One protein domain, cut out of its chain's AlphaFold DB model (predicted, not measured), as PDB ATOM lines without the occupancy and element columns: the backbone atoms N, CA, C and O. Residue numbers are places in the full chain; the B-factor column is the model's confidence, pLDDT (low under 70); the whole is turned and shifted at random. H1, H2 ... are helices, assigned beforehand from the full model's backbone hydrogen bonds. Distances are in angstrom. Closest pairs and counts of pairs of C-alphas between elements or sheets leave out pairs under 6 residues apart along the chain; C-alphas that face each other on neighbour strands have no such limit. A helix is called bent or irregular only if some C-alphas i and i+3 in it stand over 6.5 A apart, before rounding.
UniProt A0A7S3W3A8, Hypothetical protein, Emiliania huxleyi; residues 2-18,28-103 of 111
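This is residues 2 to 18 and 28 to 103 of the 111 residues of the protein "Hypothetical protein" of Emiliania huxleyi (UniProt A0A7S3W3A8). One longer helix, H2, is the middle piece, and three shorter helices, H1, H3 and H4, pack crosswise on its later half; from its beginning, the long unnamed stretch of residues 28 to 59 loops away to make the far end of the longest axis. A second unnamed stretch, residues 84 to 96, joins H3 to H4. The printed part has 93 residues, with four named helices in the order H1, H2, H3, H4 and no named strand; the class is all helix, though under half of the residues, 39 of 93, are in named elements. It is only just loose, close to compact, with a radius of gyration of the C-alphas of 14.9 A, and it spans 43 by 29 by 28 A.

Start with H1, residues 2 to 12, and look from it to H2, residues 60 to 74, the hub, which touches three other helices. H1 touches residues 67 to 71 of H2 alone; the closest C-alphas are those of Leu 8 and Glu 67, 6.9 A apart, and the two run the same way at a steep tilt of 51 degrees. Next comes H3, residues 78 to 83, which touches residues 68 to 72 of H2 alone, closest at the C-alphas of Asn 72 and Gly 78, 3.9 A apart. H2 and H3 run opposite ways at a steep tilt of 48 degrees. Last is H4, residues 97 to 103, which touches residues 73 to 74 of H2 alone, closest at the C-alphas of Phe 74 and Tyr 100, 5.5 A apart. H2 and H4 run opposite ways at a steep tilt of 60 degrees. The helix packing is mostly crossed, with 0 of these 3 touching pairs at a shallow tilt. H1 is apart from H3 and from H4, and H3 is apart from H4. In H1, H2 and H4 every O i to N i+4 pair is within hydrogen-bond range; in H3 it is 0 of 2, beside 2 of 3 O i to N i+3 pairs.

Find C-alpha 2 at (-33.397, -64.034, 180.470); from there H1 runs 15.5 A to C-alpha 12. Find C-alpha 60 at (-28.577, -67.941, 166.818), where H2 begins; it runs 20.9 A to C-alpha 74. H3 is 10.0 A from C-alpha 78 to C-alpha 83; it is neither bent nor irregular, but only just: C-alphas 79 and 82 are 6.5 A apart. H4, 9.9 A long, ends at C-alpha 103, at (-26.002, -52.644, 184.034).

The two C-alphas farthest apart are those of His 48 and Glu 98, at 45.7 A. Residues 19 to 27 are not printed, and C-alphas 18 and 28 are 20.0 A apart across this cut, which falls in the link from H1 to H2. The link from H2 to H3 is tight, with 3 residues, and that from H3 to H4 is long, with 13. The mean pLDDT of the printed part is 80.1; look at residues 35 to 60 for the low confidence, under 70.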
ATOM      1  N   CYS A   2     -33.634 -63.959 179.015       77.19
ATOM      2  CA  CYS A   2     -33.397 -64.034 180.470       77.19
ATOM      3  C   CYS A   2     -32.592 -65.272 180.913       77.19
ATOM      4  O   CYS A   2     -31.636 -65.142 181.672       77.19
ATOM      5  N   GLN A   3     -32.926 -66.458 180.388       87.06
ATOM      6  CA  GLN A   3     -32.190 -67.689 180.705       87.06
ATOM      7  C   GLN A   3     -30.760 -67.671 180.149       87.06
ATOM      8  O   GLN A   3     -29.828 -68.067 180.845       87.06
ATOM      9  N   ASN A   4     -30.579 -67.162 178.925       85.88
ATOM     10  CA  ASN A   4     -29.263 -67.038 178.298       85.88
ATOM     11  C   ASN A   4     -28.366 -66.081 179.084       85.88
ATOM     12  O   ASN A   4     -27.218 -66.412 179.343       85.88
ATOM     13  N   LEU A   5     -28.898 -64.939 179.536       90.38
ATOM     14  CA  LEU A   5     -28.156 -63.999 180.375       90.38
ATOM     15  C   LEU A   5     -27.721 -64.656 181.690       90.38
ATOM     16  O   LEU A   5     -26.570 -64.513 182.090       90.38
ATOM     17  N   GLN A   6     -28.607 -65.416 182.340       92.56
ATOM     18  CA  GLN A   6     -28.240 -66.162 183.544       92.56
ATOM     19  C   GLN A   6     -27.086 -67.136 183.267       92.56
ATOM     20  O   GLN A   6     -26.124 -67.181 184.033       92.56
ATOM     21  N   TRP A   7     -27.158 -67.902 182.177       93.19
ATOM     22  CA  TRP A   7     -26.093 -68.831 181.796       93.19
ATOM     23  C   TRP A   7     -24.789 -68.117 181.460       93.19
ATOM     24  O   TRP A   7     -23.734 -68.573 181.890       93.19
ATOM     25  N   LEU A   8     -24.857 -66.981 180.774       94.50
ATOM     26  CA  LEU A   8     -23.706 -66.154 180.431       94.50
ATOM     27  C   LEU A   8     -23.001 -65.613 181.681       94.50
ATOM     28  O   LEU A   8     -21.783 -65.727 181.809       94.50
ATOM     29  N   VAL A   9     -23.768 -65.090 182.642       94.69
ATOM     30  CA  VAL A   9     -23.238 -64.626 183.934       94.69
ATOM     31  C   VAL A   9     -22.627 -65.792 184.712       94.69
ATOM     32  O   VAL A   9     -21.536 -65.663 185.267       94.69
ATOM     33  N   CYS A  10     -23.279 -66.960 184.727       95.19
ATOM     34  CA  CYS A  10     -22.702 -68.165 185.318       95.19
ATOM     35  C   CYS A  10     -21.391 -68.571 184.629       95.19
ATOM     36  O   CYS A  10     -20.444 -68.910 185.334       95.19
ATOM     37  N   ALA A  11     -21.312 -68.505 183.298       95.12
ATOM     38  CA  ALA A  11     -20.119 -68.852 182.526       95.12
ATOM     39  C   ALA A  11     -18.943 -67.938 182.879       95.12
ATOM     40  O   ALA A  11     -17.864 -68.426 183.219       95.12
ATOM     41  N   GLY A  12     -19.182 -66.621 182.884       95.31
ATOM     42  CA  GLY A  12     -18.180 -65.617 183.239       95.31
ATOM     43  C   GLY A  12     -17.669 -65.771 184.674       95.31
ATOM     44  O   GLY A  12     -16.486 -65.576 184.933       95.31
ATOM     45  N   LYS A  13     -18.531 -66.208 185.601       95.62
ATOM     46  CA  LYS A  13     -18.154 -66.497 186.995       95.62
ATOM     47  C   LYS A  13     -17.528 -67.884 187.206       95.62
ATOM     48  O   LYS A  13     -17.165 -68.198 188.339       95.62
ATOM     49  N   GLY A  14     -17.432 -68.734 186.180       95.19
ATOM     50  CA  GLY A  14     -16.943 -70.112 186.327       95.19
ATOM     51  C   GLY A  14     -17.905 -71.040 187.084       95.19
ATOM     52  O   GLY A  14     -17.474 -71.944 187.796       95.19
ATOM     53  N   ARG A  15     -19.214 -70.767 187.023       95.38
ATOM     54  CA  ARG A  15     -20.269 -71.443 187.802       95.38
ATOM     55  C   ARG A  15     -21.209 -72.291 186.948       95.38
ATOM     56  O   ARG A  15     -22.222 -72.760 187.468       95.38
ATOM     57  N   LEU A  16     -20.930 -72.477 185.656       92.56
ATOM     58  CA  LEU A  16     -21.743 -73.382 184.848       92.56
ATOM     59  C   LEU A  16     -21.535 -74.843 185.290       92.56
ATOM     60  O   LEU A  16     -20.399 -75.253 185.560       92.56
ATOM     61  N   PRO A  17     -22.604 -75.662 185.342       91.12
ATOM     62  CA  PRO A  17     -22.479 -77.088 185.615       91.12
ATOM     63  C   PRO A  17     -21.512 -77.759 184.633       91.12
ATOM     64  O   PRO A  17     -21.676 -77.651 183.422       91.12
ATOM     65  N   GLY A  18     -20.497 -78.451 185.156       88.06
ATOM     66  CA  GLY A  18     -19.507 -79.159 184.337       88.06
ATOM     67  C   GLY A  18     -18.421 -78.283 183.696       88.06
ATOM     68  O   GLY A  18     -17.591 -78.827 182.978       88.06
ATOM     69  N   THR A  28     -17.963 -70.927 167.705       84.75
ATOM     70  CA  THR A  28     -17.611 -69.904 166.719       84.75
ATOM     71  C   THR A  28     -16.590 -68.970 167.364       84.75
ATOM     72  O   THR A  28     -16.883 -68.456 168.434       84.75
ATOM     73  N   PRO A  29     -15.408 -68.736 166.775       89.00
ATOM     74  CA  PRO A  29     -14.458 -67.771 167.320       89.00
ATOM     75  C   PRO A  29     -15.035 -66.342 167.330       89.00
ATOM     76  O   PRO A  29     -15.542 -65.906 166.290       89.00
ATOM     77  N   PRO A  30     -14.943 -65.596 168.447       89.81
ATOM     78  CA  PRO A  30     -15.425 -64.218 168.517       89.81
ATOM     79  C   PRO A  30     -14.758 -63.265 167.512       89.81
ATOM     80  O   PRO A  30     -15.398 -62.304 167.093       89.81
ATOM     81  N   SER A  31     -13.517 -63.538 167.076       88.44
ATOM     82  CA  SER A  31     -12.823 -62.764 166.027       88.44
ATOM     83  C   SER A  31     -13.583 -62.712 164.697       88.44
ATOM     84  O   SER A  31     -13.389 -61.800 163.895       88.44
ATOM     85  N   LYS A  32     -14.464 -63.690 164.448       82.62
ATOM     86  CA  LYS A  32     -15.246 -63.804 163.212       82.62
ATOM     87  C   LYS A  32     -16.549 -63.011 163.245       82.62
ATOM     88  O   LYS A  32     -17.270 -62.999 162.248       82.62
ATOM     89  N   LEU A  33     -16.872 -62.385 164.374       77.38
ATOM     90  CA  LEU A  33     -18.051 -61.544 164.512       77.38
ATOM     91  C   LEU A  33     -17.789 -60.176 163.860       77.38
ATOM     92  O   LEU A  33     -16.848 -59.481 164.242       77.38
ATOM     93  N   ASP A  34     -18.635 -59.747 162.918       70.62
ATOM     94  CA  ASP A  34     -18.639 -58.337 162.511       70.62
ATOM     95  C   ASP A  34     -19.402 -57.527 163.563       70.62
ATOM     96  O   ASP A  34     -20.618 -57.624 163.690       70.62
ATOM     97  N   THR A  35     -18.679 -56.721 164.336       65.38
ATOM     98  CA  THR A  35     -19.263 -55.871 165.382       65.38
ATOM     99  C   THR A  35     -19.954 -54.619 164.834       65.38
ATOM    100  O   THR A  35     -20.613 -53.904 165.588       65.38
ATOM    101  N   ARG A  36     -19.806 -54.323 163.533       63.12
ATOM    102  CA  ARG A  36     -20.307 -53.093 162.890       63.12
ATOM    103  C   ARG A  36     -21.637 -53.288 162.182       63.12
ATOM    104  O   ARG A  36     -22.329 -52.311 161.906       63.12
ATOM    105  N   THR A  37     -21.977 -54.525 161.847       54.66
ATOM    106  CA  THR A  37     -23.247 -54.865 161.219       54.66
ATOM    107  C   THR A  37     -23.967 -55.873 162.089       54.66
ATOM    108  O   THR A  37     -23.458 -56.952 162.371       54.66
ATOM    109  N   TRP A  38     -25.191 -55.529 162.484       53.53
ATOM    110  CA  TRP A  38     -26.157 -56.524 162.920       53.53
ATOM    111  C   TRP A  38     -26.494 -57.319 161.660       53.53
ATOM    112  O   TRP A  38     -27.352 -56.905 160.878       53.53
ATOM    113  N   ILE A  39     -25.687 -58.340 161.342       50.06
ATOM    114  CA  ILE A  39     -25.891 -59.130 160.130       50.06
ATOM    115  C   ILE A  39     -27.306 -59.663 160.251       50.06
ATOM    116  O   ILE A  39     -27.633 -60.389 161.187       50.06
ATOM    117  N   THR A  40     -28.146 -59.215 159.324       48.38
ATOM    118  CA  THR A  40     -29.536 -59.625 159.187       48.38
ATOM    119  C   THR A  40     -29.576 -61.141 159.372       48.38
ATOM    120  O   THR A  40     -28.728 -61.819 158.790       48.38
ATOM    121  N   PRO A  41     -30.481 -61.703 160.184       44.97
ATOM    122  CA  PRO A  41     -30.510 -63.133 160.446       44.97
ATOM    123  C   PRO A  41     -30.886 -63.874 159.159       44.97
ATOM    124  O   PRO A  41     -32.051 -64.130 158.885       44.97
ATOM    125  N   ILE A  42     -29.896 -64.192 158.322       47.69
ATOM    126  CA  ILE A  42     -30.090 -64.963 157.086       47.69
ATOM    127  C   ILE A  42     -29.921 -66.468 157.343       47.69
ATOM    128  O   ILE A  42     -30.110 -67.266 156.430       47.69
ATOM    129  N   SER A  43     -29.558 -66.882 158.567       45.03
ATOM    130  CA  SER A  43     -29.193 -68.274 158.859       45.03
ATOM    131  C   SER A  43     -29.985 -68.916 160.009       45.03
ATOM    132  O   SER A  43     -29.650 -68.814 161.182       45.03
ATOM    133  N   TYR A  44     -31.011 -69.650 159.575       44.56
ATOM    134  CA  TYR A  44     -31.327 -71.054 159.886       44.56
ATOM    135  C   TYR A  44     -31.965 -71.485 161.246       44.56
ATOM    136  O   TYR A  44     -31.452 -71.124 162.303       44.56
ATOM    137  N   PRO A  45     -33.017 -72.357 161.223       48.81
ATOM    138  CA  PRO A  45     -33.696 -72.877 160.033       48.81
ATOM    139  C   PRO A  45     -34.641 -71.883 159.374       48.81
ATOM    140  O   PRO A  45     -35.743 -71.634 159.843       48.81
ATOM    141  N   CYS A  46     -34.191 -71.366 158.237       53.06
ATOM    142  CA  CYS A  46     -34.950 -70.631 157.252       53.06
ATOM    143  C   CYS A  46     -34.688 -71.405 155.965       53.06
ATOM    144  O   CYS A  46     -33.571 -71.418 155.441       53.06
ATOM    145  N   GLU A  47     -35.682 -72.187 155.563       50.50
ATOM    146  CA  GLU A  47     -35.641 -72.975 154.340       50.50
ATOM    147  C   GLU A  47     -35.704 -72.032 153.126       50.50
ATOM    148  O   GLU A  47     -36.319 -70.970 153.179       50.50
ATOM    149  N   HIS A  48     -35.053 -72.415 152.026       51.69
ATOM    150  CA  HIS A  48     -35.188 -71.761 150.717       51.69
ATOM    151  C   HIS A  48     -34.836 -70.258 150.628       51.69
ATOM    152  O   HIS A  48     -35.532 -69.490 149.971       51.69
ATOM    153  N   GLY A  49     -33.684 -69.846 151.171       50.97
ATOM    154  CA  GLY A  49     -33.028 -68.601 150.732       50.97
ATOM    155  C   GLY A  49     -33.278 -67.352 151.580       50.97
ATOM    156  O   GLY A  49     -32.906 -66.261 151.155       50.97
ATOM    157  N   GLY A  50     -33.835 -67.495 152.784       54.56
ATOM    158  CA  GLY A  50     -33.831 -66.435 153.794       54.56
ATOM    159  C   GLY A  50     -35.024 -66.491 154.740       54.56
ATOM    160  O   GLY A  50     -36.032 -67.135 154.462       54.56
ATOM    161  N   CYS A  51     -34.908 -65.808 155.875       55.94
ATOM    162  CA  CYS A  51     -36.048 -65.527 156.736       55.94
ATOM    163  C   CYS A  51     -36.757 -64.306 156.126       55.94
ATOM    164  O   CYS A  51     -36.132 -63.257 155.966       55.94
ATOM    165  N   GLY A  52     -38.006 -64.462 155.677       51.44
ATOM    166  CA  GLY A  52     -38.738 -63.416 154.955       51.44
ATOM    167  C   GLY A  52     -38.677 -62.057 155.662       51.44
ATOM    168  O   GLY A  52     -38.795 -61.971 156.886       51.44
ATOM    169  N   VAL A  53     -38.483 -60.987 154.888       49.16
ATOM    170  CA  VAL A  53     -38.450 -59.609 155.400       49.16
ATOM    171  C   VAL A  53     -39.774 -59.323 156.120       49.16
ATOM    172  O   VAL A  53     -40.826 -59.321 155.489       49.16
ATOM    173  N   GLY A  54     -39.726 -59.104 157.436       47.34
ATOM    174  CA  GLY A  54     -40.907 -58.827 158.270       47.34
ATOM    175  C   GLY A  54     -41.187 -59.868 159.357       47.34
ATOM    176  O   GLY A  54     -41.899 -59.562 160.311       47.34
ATOM    177  N   GLU A  55     -40.575 -61.051 159.290       51.75
ATOM    178  CA  GLU A  55     -40.566 -61.997 160.408       51.75
ATOM    179  C   GLU A  55     -39.291 -61.783 161.227       51.75
ATOM    180  O   GLU A  55     -38.249 -62.370 160.944       51.75
ATOM    181  N   LEU A  56     -39.359 -60.904 162.232       52.16
ATOM    182  CA  LEU A  56     -38.286 -60.663 163.205       52.16
ATOM    183  C   LEU A  56     -38.046 -61.924 164.051       52.16
ATOM    184  O   LEU A  56     -38.482 -62.028 165.196       52.16
ATOM    185  N   LYS A  57     -37.384 -62.920 163.471       52.31
ATOM    186  CA  LYS A  57     -36.900 -64.103 164.171       52.31
ATOM    187  C   LYS A  57     -35.441 -63.849 164.518       52.31
ATOM    188  O   LYS A  57     -34.613 -63.727 163.622       52.31
ATOM    189  N   TYR A  58     -35.143 -63.753 165.812       56.09
ATOM    190  CA  TYR A  58     -33.764 -63.732 166.291       56.09
ATOM    191  C   TYR A  58     -33.081 -65.030 165.853       56.09
ATOM    192  O   TYR A  58     -33.524 -66.117 166.239       56.09
ATOM    193  N   ALA A  59     -32.028 -64.932 165.047       64.81
ATOM    194  CA  ALA A  59     -31.198 -66.086 164.747       64.81
ATOM    195  C   ALA A  59     -30.238 -66.358 165.907       64.81
ATOM    196  O   ALA A  59     -29.954 -65.500 166.744       64.81
ATOM    197  N   VAL A  60     -29.668 -67.561 165.908       69.62
ATOM    198  CA  VAL A  60     -28.577 -67.941 166.818       69.62
ATOM    199  C   VAL A  60     -27.426 -66.922 166.762       69.62
ATOM    200  O   VAL A  60     -26.810 -66.639 167.786       69.62
ATOM    201  N   GLY A  61     -27.184 -66.314 165.594       70.56
ATOM    202  CA  GLY A  61     -26.190 -65.251 165.421       70.56
ATOM    203  C   GLY A  61     -26.475 -63.977 166.226       70.56
ATOM    204  O   GLY A  61     -25.547 -63.425 166.807       70.56
ATOM    205  N   ASP A  62     -27.738 -63.549 166.331       74.19
ATOM    206  CA  ASP A  62     -28.119 -62.348 167.097       74.19
ATOM    207  C   ASP A  62     -27.900 -62.549 168.595       74.19
ATOM    208  O   ASP A  62     -27.408 -61.668 169.301       74.19
ATOM    209  N   VAL A  63     -28.259 -63.740 169.077       80.06
ATOM    210  CA  VAL A  63     -28.047 -64.139 170.467       80.06
ATOM    211  C   VAL A  63     -26.555 -64.182 170.776       80.06
ATOM    212  O   VAL A  63     -26.129 -63.607 171.771       80.06
ATOM    213  N   TYR A  64     -25.760 -64.792 169.896       84.44
ATOM    214  CA  TYR A  64     -24.315 -64.883 170.075       84.44
ATOM    215  C   TYR A  64     -23.634 -63.507 170.067       84.44
ATOM    216  O   TYR A  64     -22.785 -63.228 170.913       84.44
ATOM    217  N   PHE A  65     -24.049 -62.609 169.166       84.50
ATOM    218  CA  PHE A  65     -23.599 -61.218 169.159       84.50
ATOM    219  C   PHE A  65     -23.885 -60.537 170.505       84.50
ATOM    220  O   PHE A  65     -22.978 -59.977 171.125       84.50
ATOM    221  N   ALA A  66     -25.129 -60.626 170.986       86.69
ATOM    222  CA  ALA A  66     -25.524 -60.030 172.258       86.69
ATOM    223  C   ALA A  66     -24.726 -60.616 173.434       86.69
ATOM    224  O   ALA A  66     -24.269 -59.868 174.295       86.69
ATOM    225  N   GLU A  67     -24.507 -61.932 173.452       91.00
ATOM    226  CA  GLU A  67     -23.711 -62.620 174.471       91.00
ATOM    227  C   GLU A  67     -22.260 -62.122 174.506       91.00
ATOM    228  O   GLU A  67     -21.740 -61.828 175.583       91.00
ATOM    229  N   LEU A  68     -21.614 -61.945 173.350       91.31
ATOM    230  CA  LEU A  68     -20.255 -61.402 173.288       91.31
ATOM    231  C   LEU A  68     -20.184 -59.941 173.740       91.31
ATOM    232  O   LEU A  68     -19.264 -59.571 174.469       91.31
ATOM    233  N   CYS A  69     -21.157 -59.110 173.362       90.69
ATOM    234  CA  CYS A  69     -21.225 -57.724 173.828       90.69
ATOM    235  C   CYS A  69     -21.439 -57.634 175.344       90.69
ATOM    236  O   CYS A  69     -20.803 -56.814 176.007       90.69
ATOM    237  N   LEU A  70     -22.296 -58.490 175.902       93.94
ATOM    238  CA  LEU A  70     -22.530 -58.578 177.343       93.94
ATOM    239  C   LEU A  70     -21.278 -59.065 178.084       93.94
ATOM    240  O   LEU A  70     -20.898 -58.465 179.083       93.94
ATOM    241  N   LEU A  71     -20.571 -60.079 177.577       95.31
ATOM    242  CA  LEU A  71     -19.282 -60.487 178.152       95.31
ATOM    243  C   LEU A  71     -18.243 -59.365 178.069       95.31
ATOM    244  O   LEU A  71     -17.532 -59.121 179.038       95.31
ATOM    245  N   ASN A  72     -18.185 -58.628 176.959       95.38
ATOM    246  CA  ASN A  72     -17.295 -57.477 176.834       95.38
ATOM    247  C   ASN A  72     -17.631 -56.355 177.837       95.38
ATOM    248  O   ASN A  72     -16.737 -55.635 178.271       95.38
ATOM    249  N   ARG A  73     -18.908 -56.215 178.220       94.94
ATOM    250  CA  ARG A  73     -19.378 -55.278 179.254       94.94
ATOM    251  C   ARG A  73     -19.035 -55.757 180.669       94.94
ATOM    252  O   ARG A  73     -18.702 -54.928 181.508       94.94
ATOM    253  N   PHE A  74     -19.159 -57.057 180.942       96.31
ATOM    254  CA  PHE A  74     -19.045 -57.619 182.294       96.31
ATOM    255  C   PHE A  74     -17.653 -58.139 182.645       96.31
ATOM    256  O   PHE A  74     -17.408 -58.428 183.807       96.31
ATOM    257  N   CYS A  75     -16.746 -58.298 181.686       97.31
ATOM    258  CA  CYS A  75     -15.381 -58.748 181.944       97.31
ATOM    259  C   CYS A  75     -14.412 -57.570 181.807       97.31
ATOM    260  O   CYS A  75     -14.395 -56.899 180.776       97.31
ATOM    261  N   ARG A  76     -13.534 -57.354 182.794       98.19
ATOM    262  CA  ARG A  76     -12.500 -56.296 182.748       98.19
ATOM    263  C   ARG A  76     -11.551 -56.462 181.570       98.19
ATOM    264  O   ARG A  76     -11.093 -55.491 180.976       98.19
ATOM    265  N   ASN A  77     -11.288 -57.712 181.207       97.44
ATOM    266  CA  ASN A  77     -10.514 -58.106 180.040       97.44
ATOM    267  C   ASN A  77     -11.386 -58.378 178.800       97.44
ATOM    268  O   ASN A  77     -10.934 -59.040 177.869       97.44
ATOM    269  N   GLY A  78     -12.620 -57.861 178.763       94.94
ATOM    270  CA  GLY A  78     -13.592 -58.092 177.695       94.94
ATOM    271  C   GLY A  78     -13.072 -57.772 176.294       94.94
ATOM    272  O   GLY A  78     -13.331 -58.522 175.360       94.94
ATOM    273  N   GLY A  79     -12.233 -56.740 176.154       91.81
ATOM    274  CA  GLY A  79     -11.638 -56.377 174.864       91.81
ATOM    275  C   GLY A  79     -10.787 -57.487 174.227       91.81
ATOM    276  O   GLY A  79     -10.592 -57.481 173.015       91.81
ATOM    277  N   GLN A  80     -10.318 -58.461 175.017       94.50
ATOM    278  CA  GLN A  80      -9.564 -59.619 174.528       94.50
ATOM    279  C   GLN A  80     -10.456 -60.660 173.841       94.50
ATOM    280  O   GLN A  80      -9.940 -61.459 173.066       94.50
ATOM    281  N   LEU A  81     -11.778 -60.640 174.075       92.31
ATOM    282  CA  LEU A  81     -12.722 -61.585 173.469       92.31
ATOM    283  C   LEU A  81     -12.555 -61.638 171.953       92.31
ATOM    284  O   LEU A  81     -12.421 -62.712 171.383       92.31
ATOM    285  N   PHE A  82     -12.495 -60.476 171.306       90.38
ATOM    286  CA  PHE A  82     -12.459 -60.367 169.847       90.38
ATOM    287  C   PHE A  82     -11.097 -60.710 169.227       90.38
ATOM    288  O   PHE A  82     -10.980 -60.744 168.005       90.38
ATOM    289  N   ALA A  83     -10.075 -60.982 170.046       91.88
ATOM    290  CA  ALA A  83      -8.790 -61.502 169.582       91.88
ATOM    291  C   ALA A  83      -8.766 -63.040 169.490       91.88
ATOM    292  O   ALA A  83      -7.830 -63.591 168.920       91.88
ATOM    293  N   ILE A  84      -9.784 -63.722 170.029       92.25
ATOM    294  CA  ILE A  84      -9.865 -65.185 170.068       92.25
ATOM    295  C   ILE A  84     -10.206 -65.722 168.683       92.25
ATOM    296  O   ILE A  84     -11.303 -65.474 168.171       92.25
ATOM    297  N   ASP A  85      -9.293 -66.504 168.108       88.75
ATOM    298  CA  ASP A  85      -9.372 -66.921 166.701       88.75
ATOM    299  C   ASP A  85      -9.640 -68.423 166.514       88.75
ATOM    300  O   ASP A  85     -10.144 -68.870 165.478       88.75
ATOM    301  N   GLY A  86      -9.361 -69.225 167.543       85.50
ATOM    302  CA  GLY A  86      -9.507 -70.678 167.502       85.50
ATOM    303  C   GLY A  86     -10.553 -71.221 168.483       85.50
ATOM    304  O   GLY A  86     -10.620 -70.770 169.620       85.50
ATOM    305  N   PRO A  87     -11.293 -72.292 168.135       74.06
ATOM    306  CA  PRO A  87     -12.270 -72.915 169.041       74.06
ATOM    307  C   PRO A  87     -11.640 -73.619 170.260       74.06
ATOM    308  O   PRO A  87     -12.342 -74.051 171.169       74.06
ATOM    309  N   ARG A  88     -10.309 -73.783 170.276       79.88
ATOM    310  CA  ARG A  88      -9.553 -74.363 171.400       79.88
ATOM    311  C   ARG A  88      -8.952 -73.309 172.323       79.88
ATOM    312  O   ARG A  88      -8.428 -73.664 173.373       79.88
ATOM    313  N   GLU A  89      -8.999 -72.046 171.926       90.56
ATOM    314  CA  GLU A  89      -8.502 -70.951 172.739       90.56
ATOM    315  C   GLU A  89      -9.527 -70.646 173.834       90.56
ATOM    316  O   GLU A  89     -10.731 -70.560 173.582       90.56
ATOM    317  N   ALA A  90      -9.048 -70.604 175.074       91.88
ATOM    318  CA  ALA A  90      -9.882 -70.377 176.241       91.88
ATOM    319  C   ALA A  90      -9.909 -68.888 176.574       91.88
ATOM    320  O   ALA A  90      -8.869 -68.233 176.607       91.88
ATOM    321  N   PHE A  91     -11.092 -68.385 176.904       95.06
ATOM    322  CA  PHE A  91     -11.251 -67.085 177.533       95.06
ATOM    323  C   PHE A  91     -11.547 -67.264 179.013       95.06
ATOM    324  O   PHE A  91     -12.494 -67.961 179.376       95.06
ATOM    325  N   GLU A  92     -10.777 -66.607 179.870       95.88
ATOM    326  CA  GLU A  92     -11.119 -66.480 181.281       95.88
ATOM    327  C   GLU A  92     -11.609 -65.062 181.545       95.88
ATOM    328  O   GLU A  92     -10.841 -64.106 181.445       95.88
ATOM    329  N   CYS A  93     -12.887 -64.926 181.886       96.38
ATOM    330  CA  CYS A  93     -13.453 -63.633 182.250       96.38
ATOM    331  C   CYS A  93     -12.909 -63.187 183.611       96.38
ATOM    332  O   CYS A  93     -13.104 -63.863 184.626       96.38
ATOM    333  N   ASP A  94     -12.269 -62.021 183.639       97.44
ATOM    334  CA  ASP A  94     -12.074 -61.265 184.872       97.44
ATOM    335  C   ASP A  94     -13.379 -60.532 185.195       97.44
ATOM    336  O   ASP A  94     -13.598 -59.398 184.766       97.44
ATOM    337  N   PHE A  95     -14.308 -61.259 185.821       97.38
ATOM    338  CA  PHE A  95     -15.686 -60.815 186.006       97.38
ATOM    339  C   PHE A  95     -15.763 -59.563 186.886       97.38
ATOM    340  O   PHE A  95     -15.336 -59.564 188.041       97.38
ATOM    341  N   ASP A  96     -16.376 -58.517 186.347       97.88
ATOM    342  CA  ASP A  96     -16.638 -57.253 187.011       97.88
ATOM    343  C   ASP A  96     -18.064 -57.238 187.579       97.88
ATOM    344  O   ASP A  96     -19.053 -56.993 186.883       97.88
ATOM    345  N   GLU A  97     -18.169 -57.542 188.874       96.62
ATOM    346  CA  GLU A  97     -19.450 -57.555 189.585       96.62
ATOM    347  C   GLU A  97     -20.106 -56.171 189.622       96.62
ATOM    348  O   GLU A  97     -21.326 -56.071 189.509       96.62
ATOM    349  N   GLU A  98     -19.311 -55.107 189.740       97.38
ATOM    350  CA  GLU A  98     -19.812 -53.735 189.792       97.38
ATOM    351  C   GLU A  98     -20.415 -53.331 188.444       97.38
ATOM    352  O   GLU A  98     -21.547 -52.848 188.396       97.38
ATOM    353  N   ALA A  99     -19.725 -53.630 187.339       96.19
ATOM    354  CA  ALA A  99     -20.237 -53.374 185.994       96.19
ATOM    355  C   ALA A  99     -21.526 -54.158 185.692       96.19
ATOM    356  O   ALA A  99     -22.433 -53.631 185.040       96.19
ATOM    357  N   TYR A 100     -21.629 -55.405 186.164       95.31
ATOM    358  CA  TYR A 100     -22.850 -56.203 186.035       95.31
ATOM    359  C   TYR A 100     -24.023 -55.595 186.818       95.31
ATOM    360  O   TYR A 100     -25.118 -55.467 186.268       95.31
ATOM    361  N   LEU A 101     -23.810 -55.211 188.080       94.50
ATOM    362  CA  LEU A 101     -24.862 -54.630 188.917       94.50
ATOM    363  C   LEU A 101     -25.330 -53.276 188.382       94.50
ATOM    364  O   LEU A 101     -26.536 -53.063 188.284       94.50
ATOM    365  N   ALA A 102     -24.400 -52.415 187.957       94.69
ATOM    366  CA  ALA A 102     -24.728 -51.140 187.326       94.69
ATOM    367  C   ALA A 102     -25.571 -51.344 186.059       94.69
ATOM    368  O   ALA A 102     -26.598 -50.702 185.876       94.69
ATOM    369  N   PHE A 103     -25.200 -52.308 185.210       92.44
ATOM    370  CA  PHE A 103     -26.002 -52.644 184.034       92.44
ATOM    371  C   PHE A 103     -27.398 -53.178 184.395       92.44
ATOM    372  O   PHE A 103     -28.375 -52.861 183.720       92.44
TER     373      PHE A 103